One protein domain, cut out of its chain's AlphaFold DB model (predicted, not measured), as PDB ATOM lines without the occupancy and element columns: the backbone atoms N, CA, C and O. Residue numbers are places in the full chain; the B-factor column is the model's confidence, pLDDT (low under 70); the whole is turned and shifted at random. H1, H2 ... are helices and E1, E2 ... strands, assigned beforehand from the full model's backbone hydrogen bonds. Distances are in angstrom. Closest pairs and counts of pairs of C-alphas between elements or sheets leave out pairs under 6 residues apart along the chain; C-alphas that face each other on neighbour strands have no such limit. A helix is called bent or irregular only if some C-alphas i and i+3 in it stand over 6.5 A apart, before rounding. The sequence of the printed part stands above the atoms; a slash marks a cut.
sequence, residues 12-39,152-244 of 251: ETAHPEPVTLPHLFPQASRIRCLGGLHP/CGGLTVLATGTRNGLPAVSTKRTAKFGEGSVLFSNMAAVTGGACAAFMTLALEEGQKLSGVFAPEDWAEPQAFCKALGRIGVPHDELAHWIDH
ATOM      1  N   GLU A  12     -40.754  51.887   1.330       77.94
ATOM      2  CA  GLU A  12     -41.898  51.097   1.785       77.94
ATOM      3  C   GLU A  12     -42.230  50.034   0.735       77.94
ATOM      4  O   GLU A  12     -42.431  50.353  -0.439       77.94
ATOM      5  N   THR A  13     -42.206  48.766   1.140       72.06
ATOM      6  CA  THR A  13     -42.436  47.650   0.225       72.06
ATOM      7  C   THR A  13     -43.935  47.427   0.060       72.06
ATOM      8  O   THR A  13     -44.687  47.459   1.029       72.06
ATOM      9  N   ALA A  14     -44.385  47.147  -1.168       60.56
ATOM     10  CA  ALA A  14     -45.780  46.784  -1.472       60.56
ATOM     11  C   ALA A  14     -46.143  45.347  -1.032       60.56
ATOM     12  O   ALA A  14     -47.035  44.711  -1.585       60.56
ATOM     13  N   HIS A  15     -45.389  44.825  -0.073       63.72
ATOM     14  CA  HIS A  15     -45.467  43.473   0.449       63.72
ATOM     15  C   HIS A  15     -46.779  43.321   1.253       63.72
ATOM     16  O   HIS A  15     -47.165  44.284   1.916       63.72
ATOM     17  N   PRO A  16     -47.522  42.199   1.165       56.97
ATOM     18  CA  PRO A  16     -48.819  42.017   1.839       56.97
ATOM     19  C   PRO A  16     -48.732  41.912   3.372       56.97
ATOM     20  O   PRO A  16     -49.745  41.987   4.060       56.97
ATOM     21  N   GLU A  17     -47.536  41.766   3.927       64.38
ATOM     22  CA  GLU A  17     -47.266  41.541   5.344       64.38
ATOM     23  C   GLU A  17     -47.850  42.636   6.263       64.38
ATOM     24  O   GLU A  17     -48.427  42.284   7.288       64.38
ATOM     25  N   PRO A  18     -47.825  43.948   5.943       60.19
ATOM     26  CA  PRO A  18     -48.525  44.968   6.729       60.19
ATOM     27  C   PRO A  18     -50.050  44.798   6.765       60.19
ATOM     28  O   PRO A  18     -50.695  45.386   7.630       60.19
ATOM     29  N   VAL A  19     -50.629  44.023   5.841       62.84
ATOM     30  CA  VAL A  19     -52.064  43.707   5.799       62.84
ATOM     31  C   VAL A  19     -52.382  42.466   6.639       62.84
ATOM     32  O   VAL A  19     -53.452  42.412   7.238       62.84
ATOM     33  N   THR A  20     -51.469  41.490   6.733       65.94
ATOM     34  CA  THR A  20     -51.713  40.231   7.466       65.94
ATOM     35  C   THR A  20     -51.194  40.249   8.906       65.94
ATOM     36  O   THR A  20     -51.889  39.791   9.814       65.94
ATOM     37  N   LEU A  21     -50.037  40.870   9.160       67.44
ATOM     38  CA  LEU A  21     -49.420  40.960  10.490       67.44
ATOM     39  C   LEU A  21     -50.303  41.603  11.580       67.44
ATOM     40  O   LEU A  21     -50.188  41.173  12.734       67.44
ATOM     41  N   PRO A  22     -51.187  42.588  11.301       66.00
ATOM     42  CA  PRO A  22     -52.068  43.147  12.325       66.00
ATOM     43  C   PRO A  22     -52.962  42.109  13.022       66.00
ATOM     44  O   PRO A  22     -53.309  42.310  14.184       66.00
ATOM     45  N   HIS A  23     -53.292  40.982  12.375       71.06
ATOM     46  CA  HIS A  23     -54.087  39.919  13.005       71.06
ATOM     47  C   HIS A  23     -53.364  39.261  14.189       71.06
ATOM     48  O   HIS A  23     -53.984  38.980  15.215       71.06
ATOM     49  N   LEU A  24     -52.046  39.063  14.089       72.62
ATOM     50  CA  LEU A  24     -51.231  38.511  15.180       72.62
ATOM     51  C   LEU A  24     -50.921  39.542  16.264       72.62
ATOM     52  O   LEU A  24     -50.700  39.198  17.428       72.62
ATOM     53  N   PHE A  25     -50.884  40.813  15.873       78.88
ATOM     54  CA  PHE A  25     -50.465  41.923  16.713       78.88
ATOM     55  C   PHE A  25     -51.574  42.975  16.817       78.88
ATOM     56  O   PHE A  25     -51.383  44.104  16.371       78.88
ATOM     57  N   PRO A  26     -52.715  42.664  17.464       79.94
ATOM     58  CA  PRO A  26     -53.860  43.578  17.530       79.94
ATOM     59  C   PRO A  26     -53.563  44.879  18.294       79.94
ATOM     60  O   PRO A  26     -54.295  45.853  18.163       79.94
ATOM     61  N   GLN A  27     -52.492  44.900  19.095       85.06
ATOM     62  CA  GLN A  27     -52.018  46.092  19.805       85.06
ATOM     63  C   GLN A  27     -51.100  46.982  18.948       85.06
ATOM     64  O   GLN A  27     -50.734  48.080  19.373       85.06
ATOM     65  N   ALA A  28     -50.709  46.531  17.751       85.69
ATOM     66  CA  ALA A  28     -50.015  47.362  16.779       85.69
ATOM     67  C   ALA A  28     -51.025  48.296  16.102       85.69
ATOM     68  O   ALA A  28     -51.951  47.855  15.433       85.69
ATOM     69  N   SER A  29     -50.816  49.601  16.237       86.62
ATOM     70  CA  SER A  29     -51.597  50.616  15.527       86.62
ATOM     71  C   SER A  29     -51.082  50.857  14.108       86.62
ATOM     72  O   SER A  29     -51.812  51.375  13.264       86.62
ATOM     73  N   ARG A  30     -49.820  50.501  13.831       85.69
ATOM     74  CA  ARG A  30     -49.219  50.597  12.497       85.69
ATOM     75  C   ARG A  30     -48.063  49.618  12.346       85.69
ATOM     76  O   ARG A  30     -47.202  49.532  13.220       85.69
ATOM     77  N   ILE A  31     -48.006  48.951  11.199       85.56
ATOM     78  CA  ILE A  31     -46.879  48.112  10.783       85.56
ATOM     79  C   ILE A  31     -46.380  48.636   9.439       85.56
ATOM     80  O   ILE A  31     -47.175  48.913   8.545       85.56
ATOM     81  N   ARG A  32     -45.066  48.820   9.307       85.12
ATOM     82  CA  ARG A  32     -44.408  49.203   8.054       85.12
ATOM     83  C   ARG A  32     -43.348  48.177   7.714       85.12
ATOM     84  O   ARG A  32     -42.466  47.919   8.533       85.12
ATOM     85  N   CYS A  33     -43.407  47.660   6.497       85.00
ATOM     86  CA  CYS A  33     -42.332  46.880   5.908       85.00
ATOM     87  C   CYS A  33     -41.559  47.786   4.953       85.00
ATOM     88  O   CYS A  33     -42.131  48.447   4.088       85.00
ATOM     89  N   LEU A  34     -40.257  47.866   5.169       85.44
ATOM     90  CA  LEU A  34     -39.333  48.672   4.398       85.44
ATOM     91  C   LEU A  34     -38.286  47.746   3.789       85.44
ATOM     92  O   LEU A  34     -37.828  46.809   4.440       85.44
ATOM     93  N   GLY A  35     -37.869  48.032   2.569       81.50
ATOM     94  CA  GLY A  35     -36.872  47.255   1.858       81.50
ATOM     95  C   GLY A  35     -36.070  48.123   0.911       81.50
ATOM     96  O   GLY A  35     -36.500  49.198   0.506       81.50
ATOM     97  N   GLY A  36     -34.875  47.664   0.585       80.56
ATOM     98  CA  GLY A  36     -34.010  48.324  -0.381       80.56
ATOM     99  C   GLY A  36     -33.242  47.276  -1.156       80.56
ATOM    100  O   GLY A  36     -32.898  46.228  -0.603       80.56
ATOM    101  N   LEU A  37     -33.006  47.561  -2.432       78.38
ATOM    102  CA  LEU A  37     -32.176  46.742  -3.300       78.38
ATOM    103  C   LEU A  37     -30.810  47.399  -3.466       78.38
ATOM    104  O   LEU A  37     -30.696  48.622  -3.577       78.38
ATOM    105  N   HIS A  38     -29.778  46.572  -3.504       77.00
ATOM    106  CA  HIS A  38     -28.454  46.940  -3.964       77.00
ATOM    107  C   HIS A  38     -28.209  46.282  -5.335       77.00
ATOM    108  O   HIS A  38     -28.606  45.128  -5.530       77.00
ATOM    109  N   PRO A  39     -27.565  46.984  -6.282       77.50
ATOM    110  CA  PRO A  39     -27.062  48.356  -6.164       77.50
ATOM    111  C   PRO A  39     -28.195  49.396  -6.192       77.50
ATOM    112  O   PRO A  39     -29.216  49.208  -6.853       77.50
ATOM    113  N   CYS A 152     -28.451  42.186  -3.802       71.38
ATOM    114  CA  CYS A 152     -28.821  41.907  -2.428       71.38
ATOM    115  C   CYS A 152     -29.950  42.830  -1.978       71.38
ATOM    116  O   CYS A 152     -30.095  43.965  -2.433       71.38
ATOM    117  N   GLY A 153     -30.810  42.284  -1.126       73.56
ATOM    118  CA  GLY A 153     -31.978  42.963  -0.598       73.56
ATOM    119  C   GLY A 153     -32.020  42.791   0.907       73.56
ATOM    120  O   GLY A 153     -31.692  41.728   1.432       73.56
ATOM    121  N   GLY A 154     -32.419  43.846   1.601       77.00
ATOM    122  CA  GLY A 154     -32.657  43.813   3.036       77.00
ATOM    123  C   GLY A 154     -34.090  44.206   3.342       77.00
ATOM    124  O   GLY A 154     -34.642  45.078   2.672       77.00
ATOM    125  N   LEU A 155     -34.669  43.614   4.388       80.44
ATOM    126  CA  LEU A 155     -35.980  43.997   4.908       80.44
ATOM    127  C   LEU A 155     -35.871  44.557   6.327       80.44
ATOM    128  O   LEU A 155     -35.077  44.099   7.146       80.44
ATOM    129  N   THR A 156     -36.666  45.579   6.622       84.12
ATOM    130  CA  THR A 156     -36.900  46.115   7.964       84.12
ATOM    131  C   THR A 156     -38.394  46.179   8.209       84.12
ATOM    132  O   THR A 156     -39.128  46.771   7.429       84.12
ATOM    133  N   VAL A 157     -38.839  45.617   9.321       84.44
ATOM    134  CA  VAL A 157     -40.209  45.709   9.807       84.44
ATOM    135  C   VAL A 157     -40.224  46.607  11.035       84.44
ATOM    136  O   VAL A 157     -39.449  46.410  11.972       84.44
ATOM    137  N   LEU A 158     -41.111  47.595  11.024       86.50
ATOM    138  CA  LEU A 158     -41.357  48.512  12.127       86.50
ATOM    139  C   LEU A 158     -42.814  48.377  12.563       86.50
ATOM    140  O   LEU A 158     -43.715  48.688  11.787       86.50
ATOM    141  N   ALA A 159     -43.042  47.967  13.805       87.44
ATOM    142  CA  ALA A 159     -44.358  47.944  14.429       87.44
ATOM    143  C   ALA A 159     -44.436  49.028  15.508       87.44
ATOM    144  O   ALA A 159     -43.592  49.085  16.401       87.44
ATOM    145  N   THR A 160     -45.454  49.878  15.440       89.94
ATOM    146  CA  THR A 160     -45.775  50.865  16.476       89.94
ATOM    147  C   THR A 160     -47.128  50.536  17.081       89.94
ATOM    148  O   THR A 160     -48.055  50.181  16.352       89.94
ATOM    149  N   GLY A 161     -47.259  50.674  18.393       90.19
ATOM    150  CA  GLY A 161     -48.486  50.329  19.096       90.19
ATOM    151  C   GLY A 161     -48.365  50.566  20.589       90.19
ATOM    152  O   GLY A 161     -47.622  51.446  21.024       90.19
ATOM    153  N   THR A 162     -49.070  49.760  21.368       89.12
ATOM    154  CA  THR A 162     -48.913  49.719  22.824       89.12
ATOM    155  C   THR A 162     -48.279  48.410  23.259       89.12
ATOM    156  O   THR A 162     -48.569  47.403  22.633       89.12
ATOM    157  N   ARG A 163     -47.469  48.449  24.324       84.81
ATOM    158  CA  ARG A 163     -46.921  47.330  25.093       84.81
ATOM    159  C   ARG A 163     -47.280  47.463  26.551       84.81
ATOM    160  O   ARG A 163     -46.877  48.433  27.189       84.81
ATOM    161  N   ASN A 164     -48.048  46.512  27.082       87.12
ATOM    162  CA  ASN A 164     -48.579  46.577  28.451       87.12
ATOM    163  C   ASN A 164     -49.281  47.923  28.750       87.12
ATOM    164  O   ASN A 164     -49.105  48.506  29.816       87.12
ATOM    165  N   GLY A 165     -50.031  48.450  27.775       86.75
ATOM    166  CA  GLY A 165     -50.740  49.733  27.881       86.75
ATOM    167  C   GLY A 165     -49.885  50.990  27.665       86.75
ATOM    168  O   GLY A 165     -50.429  52.090  27.685       86.75
ATOM    169  N   LEU A 166     -48.578  50.862  27.423       90.56
ATOM    170  CA  LEU A 166     -47.672  51.988  27.168       90.56
ATOM    171  C   LEU A 166     -47.291  52.068  25.687       90.56
ATOM    172  O   LEU A 166     -47.080  51.023  25.081       90.56
ATOM    173  N   PRO A 167     -47.142  53.257  25.081       92.56
ATOM    174  CA  PRO A 167     -46.654  53.369  23.708       92.56
ATOM    175  C   PRO A 167     -45.312  52.653  23.511       92.56
ATOM    176  O   PRO A 167     -44.377  52.840  24.291       92.56
ATOM    177  N   ALA A 168     -45.212  51.848  22.457       90.50
ATOM    178  CA  ALA A 168     -44.031  51.057  22.150       90.50
ATOM    179  C   ALA A 168     -43.763  50.977  20.648       90.50
ATOM    180  O   ALA A 168     -44.666  51.053  19.810       90.50
ATOM    181  N   VAL A 169     -42.484  50.794  20.326       88.19
ATOM    182  CA  VAL A 169     -41.985  50.610  18.966       88.19
ATOM    183  C   VAL A 169     -41.095  49.376  18.949       88.19
ATOM    184  O   VAL A 169     -40.186  49.254  19.768       88.19
ATOM    185  N   SER A 170     -41.359  48.461  18.021       85.94
ATOM    186  CA  SER A 170     -40.537  47.279  17.783       85.94
ATOM    187  C   SER A 170     -40.001  47.302  16.362       85.94
ATOM    188  O   SER A 170     -40.761  47.461  15.406       85.94
ATOM    189  N   THR A 171     -38.689  47.131  16.230       85.06
ATOM    190  CA  THR A 171     -38.005  47.117  14.938       85.06
ATOM    191  C   THR A 171     -37.284  45.794  14.769       85.06
ATOM    192  O   THR A 171     -36.492  45.389  15.624       85.06
ATOM    193  N   LYS A 172     -37.517  45.136  13.637       82.88
ATOM    194  CA  LYS A 172     -36.773  43.955  13.198       82.88
ATOM    195  C   LYS A 172     -36.200  44.211  11.820       82.88
ATOM    196  O   LYS A 172     -36.812  44.887  11.008       82.88
ATOM    197  N   ARG A 173     -34.999  43.711  11.566       80.62
ATOM    198  CA  ARG A 173     -34.315  43.871  10.284       80.62
ATOM    199  C   ARG A 173     -33.537  42.615   9.949       80.62
ATOM    200  O   ARG A 173     -33.113  41.919  10.869       80.62
ATOM    201  N   THR A 174     -33.311  42.385   8.666       78.38
ATOM    202  CA  THR A 174     -32.322  41.421   8.183       78.38
ATOM    203  C   THR A 174     -30.941  41.793   8.738       78.38
ATOM    204  O   THR A 174     -30.490  42.926   8.558       78.38
ATOM    205  N   ALA A 175     -30.284  40.881   9.464       71.69
ATOM    206  CA  ALA A 175     -28.983  41.165  10.083       71.69
ATOM    207  C   ALA A 175     -27.797  41.042   9.116       71.69
ATOM    208  O   ALA A 175     -26.892  41.869   9.177       71.69
ATOM    209  N   LYS A 176     -27.805  40.033   8.238       78.31
ATOM    210  CA  LYS A 176     -26.780  39.796   7.211       78.31
ATOM    211  C   LYS A 176     -27.445  39.552   5.863       78.31
ATOM    212  O   LYS A 176     -28.544  39.011   5.826       78.31
ATOM    213  N   PHE A 177     -26.791  39.961   4.783       76.62
ATOM    214  CA  PHE A 177     -27.264  39.811   3.406       76.62
ATOM    215  C   PHE A 177     -26.065  39.776   2.442       76.62
ATOM    216  O   PHE A 177     -24.992  40.277   2.779       76.62
ATOM    217  N   GLY A 178     -26.242  39.199   1.251       74.38
ATOM    218  CA  GLY A 178     -25.183  39.074   0.239       74.38
ATOM    219  C   GLY A 178     -24.254  37.870   0.450       74.38
ATOM    220  O   GLY A 178     -24.633  36.897   1.094       74.38
ATOM    221  N   GLU A 179     -23.036  37.925  -0.104       70.19
ATOM    222  CA  GLU A 179     -22.094  36.787  -0.224       70.19
ATOM    223  C   GLU A 179     -21.722  36.118   1.118       70.19
ATOM    224  O   GLU A 179     -21.401  34.935   1.154       70.19
ATOM    225  N   GLY A 180     -21.827  36.847   2.232       76.88
ATOM    226  CA  GLY A 180     -21.586  36.335   3.587       76.88
ATOM    227  C   GLY A 180     -22.825  35.834   4.341       76.88
ATOM    228  O   GLY A 180     -22.725  35.597   5.544       76.88
ATOM    229  N   SER A 181     -23.988  35.734   3.688       85.00
ATOM    230  CA  SER A 181     -25.238  35.244   4.284       85.00
ATOM    231  C   SER A 181     -25.731  33.996   3.565       85.00
ATOM    232  O   SER A 181     -25.793  33.965   2.343       85.00
ATOM    233  N   VAL A 182     -26.145  32.979   4.314       88.19
ATOM    234  CA  VAL A 182     -26.787  31.788   3.753       88.19
ATOM    235  C   VAL A 182     -28.227  32.105   3.368       88.19
ATOM    236  O   VAL A 182     -28.612  31.879   2.222       88.19
ATOM    237  N   LEU A 183     -29.018  32.670   4.288       86.88
ATOM    238  CA  LEU A 183     -30.460  32.850   4.082       86.88
ATOM    239  C   LEU A 183     -30.787  34.026   3.152       86.88
ATOM    240  O   LEU A 183     -31.720  33.942   2.362       86.88
ATOM    241  N   PHE A 184     -30.014  35.108   3.217       82.12
ATOM    242  CA  PHE A 184     -30.212  36.327   2.427       82.12
ATOM    243  C   PHE A 184     -29.090  36.543   1.397       82.12
ATOM    244  O   PHE A 184     -28.778  37.684   1.043       82.12
ATOM    245  N   SER A 185     -28.484  35.462   0.893       81.38
ATOM    246  CA  SER A 185     -27.536  35.532  -0.234       81.38
ATOM    247  C   SER A 185     -28.202  36.032  -1.514       81.38
ATOM    248  O   SER A 185     -27.614  36.815  -2.253       81.38
ATOM    249  N   ASN A 186     -29.424  35.570  -1.789       79.00
ATOM    250  CA  ASN A 186     -30.235  35.955  -2.941       79.00
ATOM    251  C   ASN A 186     -31.722  35.619  -2.701       79.00
ATOM    252  O   ASN A 186     -32.093  35.038  -1.679       79.00
ATOM    253  N   MET A 187     -32.586  35.965  -3.663       79.69
ATOM    254  CA  MET A 187     -34.032  35.728  -3.560       79.69
ATOM    255  C   MET A 187     -34.399  34.236  -3.485       79.69
ATOM    256  O   MET A 187     -35.335  33.861  -2.779       79.69
ATOM    257  N   ALA A 188     -33.663  33.374  -4.190       83.56
ATOM    258  CA  ALA A 188     -33.914  31.936  -4.172       83.56
ATOM    259  C   ALA A 188     -33.566  31.325  -2.807       83.56
ATOM    260  O   ALA A 188     -34.295  30.465  -2.324       83.56
ATOM    261  N   ALA A 189     -32.508  31.805  -2.153       87.38
ATOM    262  CA  ALA A 189     -32.117  31.355  -0.823       87.38
ATOM    263  C   ALA A 189     -33.160  31.714   0.245       87.38
ATOM    264  O   ALA A 189     -33.546  30.845   1.022       87.38
ATOM    265  N   VAL A 190     -33.682  32.947   0.251       86.31
ATOM    266  CA  VAL A 190     -34.678  33.355   1.259       86.31
ATOM    267  C   VAL A 190     -36.018  32.646   1.052       86.31
ATOM    268  O   VAL A 190     -36.586  32.112   2.003       86.31
ATOM    269  N   THR A 191     -36.508  32.576  -0.189       88.25
ATOM    270  CA  THR A 191     -37.801  31.939  -0.500       88.25
ATOM    271  C   THR A 191     -37.726  30.416  -0.413       88.25
ATOM    272  O   THR A 191     -38.573  29.787   0.222       88.25
ATOM    273  N   GLY A 192     -36.688  29.815  -0.996       91.31
ATOM    274  CA  GLY A 192     -36.440  28.377  -0.955       91.31
ATOM    275  C   GLY A 192     -36.091  27.884   0.446       91.31
ATOM    276  O   GLY A 192     -36.617  26.862   0.872       91.31
ATOM    277  N   GLY A 193     -35.277  28.634   1.195       92.56
ATOM    278  CA  GLY A 193     -34.953  28.338   2.591       92.56
ATOM    279  C   GLY A 193     -36.184  28.397   3.494       92.56
ATOM    280  O   GLY A 193     -36.433  27.464   4.254       92.56
ATOM    281  N   ALA A 194     -37.018  29.435   3.358       91.44
ATOM    282  CA  ALA A 194     -38.290  29.504   4.074       91.44
ATOM    283  C   ALA A 194     -39.211  28.323   3.720       91.44
ATOM    284  O   ALA A 194     -39.749  27.671   4.614       91.44
ATOM    285  N   CYS A 195     -39.343  27.996   2.431       93.56
ATOM    286  CA  CYS A 195     -40.117  26.842   1.974       93.56
ATOM    287  C   CYS A 195     -39.593  25.529   2.581       93.56
ATOM    288  O   CYS A 195     -40.366  24.765   3.152       93.56
ATOM    289  N   ALA A 196     -38.280  25.291   2.538       94.06
ATOM    290  CA  ALA A 196     -37.659  24.096   3.105       94.06
ATOM    291  C   ALA A 196     -37.870  23.985   4.625       94.06
ATOM    292  O   ALA A 196     -38.113  22.889   5.135       94.06
ATOM    293  N   ALA A 197     -37.842  25.105   5.353       93.12
ATOM    294  CA  ALA A 197     -38.154  25.131   6.779       93.12
ATOM    295  C   ALA A 197     -39.624  24.762   7.053       93.12
ATOM    296  O   ALA A 197     -39.885  23.924   7.916       93.12
ATOM    297  N   PHE A 198     -40.577  25.298   6.282       91.56
ATOM    298  CA  PHE A 198     -41.987  24.895   6.377       91.56
ATOM    299  C   PHE A 198     -42.192  23.414   6.039       91.56
ATOM    300  O   PHE A 198     -42.901  22.718   6.760       91.56
ATOM    301  N   MET A 199     -41.525  22.901   5.002       91.38
ATOM    302  CA  MET A 199     -41.586  21.479   4.647       91.38
ATOM    303  C   MET A 199     -41.005  20.590   5.750       91.38
ATOM    304  O   MET A 199     -41.567  19.541   6.043       91.38
ATOM    305  N   THR A 200     -39.929  21.025   6.410       91.25
ATOM    306  CA  THR A 200     -39.350  20.305   7.555       91.25
ATOM    307  C   THR A 200     -40.364  20.183   8.691       91.25
ATOM    308  O   THR A 200     -40.602  19.084   9.184       91.25
ATOM    309  N   LEU A 201     -41.036  21.284   9.041       90.00
ATOM    310  CA  LEU A 201     -42.103  21.277  10.046       90.00
ATOM    311  C   LEU A 201     -43.312  20.426   9.626       90.00
ATOM    312  O   LEU A 201     -43.981  19.855  10.481       90.00
ATOM    313  N   ALA A 202     -43.611  20.353   8.326       88.81
ATOM    314  CA  ALA A 202     -44.781  19.640   7.816       88.81
ATOM    315  C   ALA A 202     -44.561  18.124   7.787       88.81
ATOM    316  O   ALA A 202     -45.505  17.361   7.972       88.81
ATOM    317  N   LEU A 203     -43.320  17.701   7.531       87.44
ATOM    318  CA  LEU A 203     -42.916  16.299   7.474       87.44
ATOM    319  C   LEU A 203     -42.626  15.704   8.858       87.44
ATOM    320  O   LEU A 203     -42.557  14.483   8.990       87.44
ATOM    321  N   GLU A 204     -42.443  16.536   9.883       81.12
ATOM    322  CA  GLU A 204     -42.241  16.066  11.251       81.12
ATOM    323  C   GLU A 204     -43.499  15.408  11.824       81.12
ATOM    324  O   GLU A 204     -44.614  15.931  11.743       81.12
ATOM    325  N   GLU A 205     -43.307  14.226  12.414       58.31
ATOM    326  CA  GLU A 205     -44.390  13.438  12.990       58.31
ATOM    327  C   GLU A 205     -45.138  14.240  14.063       58.31
ATOM    328  O   GLU A 205     -44.559  14.709  15.041       58.31
ATOM    329  N   GLY A 206     -46.456  14.366  13.891       65.12
ATOM    330  CA  GLY A 206     -47.341  14.993  14.874       65.12
ATOM    331  C   GLY A 206     -48.076  16.237  14.389       65.12
ATOM    332  O   GLY A 206     -48.971  16.693  15.105       65.12
ATOM    333  N   GLN A 207     -47.785  16.750  13.188       70.25
ATOM    334  CA  GLN A 207     -48.550  17.870  12.646       70.25
ATOM    335  C   GLN A 207     -49.938  17.411  12.160       70.25
ATOM    336  O   GLN A 207     -50.062  16.523  11.318       70.25
ATOM    337  N   LYS A 208     -51.000  17.998  12.725       75.25
ATOM    338  CA  LYS A 208     -52.407  17.602  12.479       75.25
ATOM    339  C   LYS A 208     -53.226  18.667  11.752       75.25
ATOM    340  O   LYS A 208     -54.400  18.441  11.468       75.25
ATOM    341  N   LEU A 209     -52.636  19.831  11.487       78.06
ATOM    342  CA  LEU A 209     -53.303  20.919  10.780       78.06
ATOM    343  C   LEU A 209     -53.467  20.568   9.296       78.06
ATOM    344  O   LEU A 209     -52.491  20.301   8.599       78.06
ATOM    345  N   SER A 210     -54.708  20.603   8.811       80.50
ATOM    346  CA  SER A 210     -55.065  20.386   7.406       80.50
ATOM    347  C   SER A 210     -55.881  21.567   6.892       80.50
ATOM    348  O   SER A 210     -56.853  21.957   7.538       80.50
ATOM    349  N   GLY A 211     -55.512  22.123   5.740       85.00
ATOM    350  CA  GLY A 211     -56.189  23.280   5.155       85.00
ATOM    351  C   GLY A 211     -55.213  24.273   4.537       85.00
ATOM    352  O   GLY A 211     -54.033  23.973   4.360       85.00
ATOM    353  N   VAL A 212     -55.727  25.454   4.203       83.94
ATOM    354  CA  VAL A 212     -54.934  26.574   3.690       83.94
ATOM    355  C   VAL A 212     -54.741  27.563   4.827       83.94
ATOM    356  O   VAL A 212     -55.720  28.064   5.376       83.94
ATOM    357  N   PHE A 213     -53.486  27.827   5.173       82.38
ATOM    358  CA  PHE A 213     -53.118  28.691   6.288       82.38
ATOM    359  C   PHE A 213     -52.120  29.742   5.829       82.38
ATOM    360  O   PHE A 213     -51.290  29.482   4.953       82.38
ATOM    361  N   ALA A 214     -52.180  30.915   6.455       80.38
ATOM    362  CA  ALA A 214     -51.059  31.834   6.417       80.38
ATOM    363  C   ALA A 214     -49.885  31.235   7.224       80.38
ATOM    364  O   ALA A 214     -50.125  30.476   8.172       80.38
ATOM    365  N   PRO A 215     -48.625  31.546   6.871       81.88
ATOM    366  CA  PRO A 215     -47.440  31.078   7.594       81.88
ATOM    367  C   PRO A 215     -47.541  31.228   9.119       81.88
ATOM    368  O   PRO A 215     -47.170  30.322   9.866       81.88
ATOM    369  N   GLU A 216     -48.091  32.354   9.564       77.06
ATOM    370  CA  GLU A 216     -48.272  32.716  10.964       77.06
ATOM    371  C   GLU A 216     -49.350  31.933  11.721       77.06
ATOM    372  O   GLU A 216     -49.252  31.789  12.938       77.06
ATOM    373  N   ASP A 217     -50.361  31.425  11.016       79.62
ATOM    374  CA  ASP A 217     -51.426  30.609  11.605       79.62
ATOM    375  C   ASP A 217     -51.025  29.129  11.667       79.62
ATOM    376  O   ASP A 217     -51.627  28.341  12.399       79.62
ATOM    377  N   TRP A 218     -50.021  28.737  10.876       83.50
ATOM    378  CA  TRP A 218     -49.616  27.345  10.716       83.50
ATOM    379  C   TRP A 218     -48.419  26.944  11.584       83.50
ATOM    380  O   TRP A 218     -48.408  25.841  12.133       83.50
ATOM    381  N   ALA A 219     -47.414  27.816  11.720       84.69
ATOM    382  CA  ALA A 219     -46.233  27.545  12.535       84.69
ATOM    383  C   ALA A 219     -45.949  28.662  13.537       84.69
ATOM    384  O   ALA A 219     -45.927  29.845  13.203       84.69
ATOM    385  N   GLU A 220     -45.603  28.265  14.763       83.50
ATOM    386  CA  GLU A 220     -45.032  29.194  15.733       83.50
ATOM    387  C   GLU A 220     -43.702  29.769  15.202       83.50
ATOM    388  O   GLU A 220     -42.840  29.003  14.749       83.50
ATOM    389  N   PRO A 221     -43.462  31.091  15.313       81.75
ATOM    390  CA  PRO A 221     -42.242  31.719  14.800       81.75
ATOM    391  C   PRO A 221     -40.941  31.075  15.302       81.75
ATOM    392  O   PRO A 221     -39.973  30.951  14.550       81.75
ATOM    393  N   GLN A 222     -40.905  30.614  16.557       84.00
ATOM    394  CA  GLN A 222     -39.745  29.912  17.115       84.00
ATOM    395  C   GLN A 222     -39.523  28.541  16.480       84.00
ATOM    396  O   GLN A 222     -38.372  28.156  16.272       84.00
ATOM    397  N   ALA A 223     -40.593  27.798  16.194       87.19
ATOM    398  CA  ALA A 223     -40.491  26.510  15.515       87.19
ATOM    399  C   ALA A 223     -39.926  26.705  14.104       87.19
ATOM    400  O   ALA A 223     -38.992  26.007  13.711       87.19
ATOM    401  N   PHE A 224     -40.397  27.736  13.397       89.00
ATOM    402  CA  PHE A 224     -39.865  28.122  12.093       89.00
ATOM    403  C   PHE A 224     -38.378  28.511  12.145       89.00
ATOM    404  O   PHE A 224     -37.581  27.992  11.364       89.00
ATOM    405  N   CYS A 225     -37.957  29.338  13.109       88.38
ATOM    406  CA  CYS A 225     -36.541  29.700  13.264       88.38
ATOM    407  C   CYS A 225     -35.654  28.482  13.569       88.38
ATOM    408  O   CYS A 225     -34.546  28.367  13.046       88.38
ATOM    409  N   LYS A 226     -36.137  27.536  14.382       89.50
ATOM    410  CA  LYS A 226     -35.423  26.276  14.642       89.50
ATOM    411  C   LYS A 226     -35.318  25.412  13.384       89.50
ATOM    412  O   LYS A 226     -34.263  24.828  13.144       89.50
ATOM    413  N   ALA A 227     -36.374  25.351  12.572       92.31
ATOM    414  CA  ALA A 227     -36.358  24.641  11.296       92.31
ATOM    415  C   ALA A 227     -35.364  25.267  10.301       92.31
ATOM    416  O   ALA A 227     -34.611  24.531   9.670       92.31
ATOM    417  N   LEU A 228     -35.268  26.604  10.241       92.38
ATOM    418  CA  LEU A 228     -34.230  27.303   9.468       92.38
ATOM    419  C   LEU A 228     -32.812  26.880   9.892       92.38
ATOM    420  O   LEU A 228     -31.968  26.593   9.045       92.38
ATOM    421  N   GLY A 229     -32.554  26.767  11.198       91.56
ATOM    422  CA  GLY A 229     -31.265  26.274  11.697       91.56
ATOM    423  C   GLY A 229     -30.963  24.835  11.262       91.56
ATOM    424  O   GLY A 229     -29.829  24.507  10.916       91.56
ATOM    425  N   ARG A 230     -31.984  23.972  11.210       91.44
ATOM    426  CA  ARG A 230     -31.838  22.564  10.797       91.44
ATOM    427  C   ARG A 230     -31.545  22.385   9.315       91.44
ATOM    428  O   ARG A 230     -30.870  21.424   8.961       91.44
ATOM    429  N   ILE A 231     -32.005  23.303   8.467       92.62
ATOM    430  CA  ILE A 231     -31.666  23.305   7.036       92.62
ATOM    431  C   ILE A 231     -30.324  23.997   6.744       92.62
ATOM    432  O   ILE A 231     -29.981  24.199   5.583       92.62
ATOM    433  N   GLY A 232     -29.553  24.347   7.781       91.44
ATOM    434  CA  GLY A 232     -28.186  24.849   7.648       91.44
ATOM    435  C   GLY A 232     -28.042  26.370   7.686       91.44
ATOM    436  O   GLY A 232     -26.952  26.861   7.395       91.44
ATOM    437  N   VAL A 233     -29.084  27.129   8.054       91.56
ATOM    438  CA  VAL A 233     -28.929  28.575   8.279       91.56
ATOM    439  C   VAL A 233     -28.107  28.808   9.559       91.56
ATOM    440  O   VAL A 233     -28.479  28.295  10.620       91.56
ATOM    441  N   PRO A 234     -27.005  29.578   9.499       89.19
ATOM    442  CA  PRO A 234     -26.151  29.844  10.652       89.19
ATOM    443  C   PRO A 234     -26.895  30.496  11.822       89.19
ATOM    444  O   PRO A 234     -27.750  31.363  11.641       89.19
ATOM    445  N   HIS A 235     -26.541  30.116  13.053       83.50
ATOM    446  CA  HIS A 235     -27.207  30.639  14.250       83.50
ATOM    447  C   HIS A 235     -27.061  32.157  14.393       83.50
ATOM    448  O   HIS A 235     -27.982  32.820  14.848       83.50
ATOM    449  N   ASP A 236     -25.934  32.740  14.001       84.19
ATOM    450  CA  ASP A 236     -25.713  34.187  14.057       84.19
ATOM    451  C   ASP A 236     -26.589  34.968  13.056       84.19
ATOM    452  O   ASP A 236     -26.975  36.106  13.334       84.19
ATOM    453  N   GLU A 237     -26.998  34.344  11.947       82.56
ATOM    454  CA  GLU A 237     -28.048  34.860  11.056       82.56
ATOM    455  C   GLU A 237     -29.458  34.730  11.644       82.56
ATOM    456  O   GLU A 237     -30.368  35.400  11.170       82.56
ATOM    457  N   LEU A 238     -29.660  33.930  12.691       81.50
ATOM    458  CA  LEU A 238     -30.965  33.720  13.332       81.50
ATOM    459  C   LEU A 238     -31.056  34.310  14.747       81.50
ATOM    460  O   LEU A 238     -32.155  34.504  15.261       81.50
ATOM    461  N   ALA A 239     -29.931  34.628  15.390       68.94
ATOM    462  CA  ALA A 239     -29.854  34.976  16.811       68.94
ATOM    463  C   ALA A 239     -30.758  36.167  17.170       68.94
ATOM    464  O   ALA A 239     -31.458  36.163  18.177       68.94
ATOM    465  N   HIS A 240     -30.848  37.150  16.277       67.19
ATOM    466  CA  HIS A 240     -31.704  38.327  16.432       67.19
ATOM    467  C   HIS A 240     -33.223  38.041  16.329       67.19
ATOM    468  O   HIS A 240     -34.045  38.915  16.657       67.19
ATOM    469  N   TRP A 241     -33.596  36.839  15.879       68.00
ATOM    470  CA  TRP A 241     -34.965  36.308  15.837       68.00
ATOM    471  C   TRP A 241     -35.245  35.315  16.976       68.00
ATOM    472  O   TRP A 241     -36.383  35.235  17.433       68.00
ATOM    473  N   ILE A 242     -34.220  34.609  17.468       60.44
ATOM    474  CA  ILE A 242     -34.340  33.561  18.493       60.44
ATOM    475  C   ILE A 242     -34.232  34.122  19.930       60.44
ATOM    476  O   ILE A 242     -34.981  33.685  20.803       60.44
ATOM    477  N   ASP A 243     -33.395  35.138  20.182       51.00
ATOM    478  CA  ASP A 243     -33.017  35.576  21.547       51.00
ATOM    479  C   ASP A 243     -33.969  36.567  22.246       51.00
ATOM    480  O   ASP A 243     -33.606  37.251  23.205       51.00
ATOM    481  N   HIS A 244     -35.241  36.609  21.856       48.69
ATOM    482  CA  HIS A 244     -36.267  37.210  22.711       48.69
ATOM    483  C   HIS A 244     -37.237  36.139  23.179       48.69
ATOM    484  O   HIS A 244     -38.327  35.961  22.636       48.69
TER     485      HIS A 244
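What this domain is: This is residues 12 to 39 and 152 to 244 of the 251 residues of an uncharacterized protein of Penicillium brasilianum (UniProt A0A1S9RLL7). A slanting sheet of three strands and a group of helices, H2 to H5, spread apart as a wide V, joined at its narrow end by residues 174 to 186. H1 lies in the opening, over E1, while H2 crosses the helical hairpin of H4 and H5. The 121 printed residues run H1 E1 E2 E3 H2 H3 H4 H5; the class is mixed, and the antiparallel sheet has the order E1 E2 E3. The whole is compact, radius of gyration of the C-alphas 15.3 A, spanning 43 by 39 by 27 A.

How they stand to each other: H1, residues 17 to 23, is on the sheet at a height of 8.0 A, over E1, residues 28 to 38; C-alphas 18 and 31 are their closest, 5.4 A. E1 pairs with E2, residues 152 to 163, N 32 to O 158 at 2.8 A. E2 bends by 50 degrees at residue 160 and forms a hairpin with E3, residues 166 to 173, N 159 to O 170 at 2.8 A. H2, residues 187 to 203, touches H4, residues 221 to 230, about perpendicular at 78 degrees, closest C-alphas 197 and 227, 4.9 A. H3, residues 215 to 218, is near H2. H4 touches H5, residues 235 to 242, opposite ways at a shallow tilt of 11 degrees, closest C-alphas 229 and 235, 6.5 A. In H2 and H4 every O i to N i+4 pair is within hydrogen-bond range; H1 has 1 of 3, with 2 of 4 O i to N i+3 pairs, H5 has 2 of 4, and H3 is too short for one.

Where its parts are: H1 begins at C-alpha 17 (-47.266, 41.541, 5.344), and H5 ends at C-alpha 242 (-34.340, 33.561, 18.493). E1 measures 29.9 A, E2 33.4 A, E3 23.0 A, H2 24.0 A and H4 14.4 A. H1 is only just irregular, C-alphas 19 and 22 being 6.55 A apart; H5 is irregular, C-alphas 237 and 240 being 7.4 A apart.

The domain as a whole: The C-alphas of Pro 39 and Gly 206 are the two farthest apart, 44.4 A. Residues 40 to 151 are not printed; C-alphas 39 and 152 are 7.7 A apart across the cut. The links E3 to H2 and H2 to H3 are long. Mean pLDDT of the printed part is 81.0; residues 14 to 22, 205 to 206 and 239 to 244 are under 70.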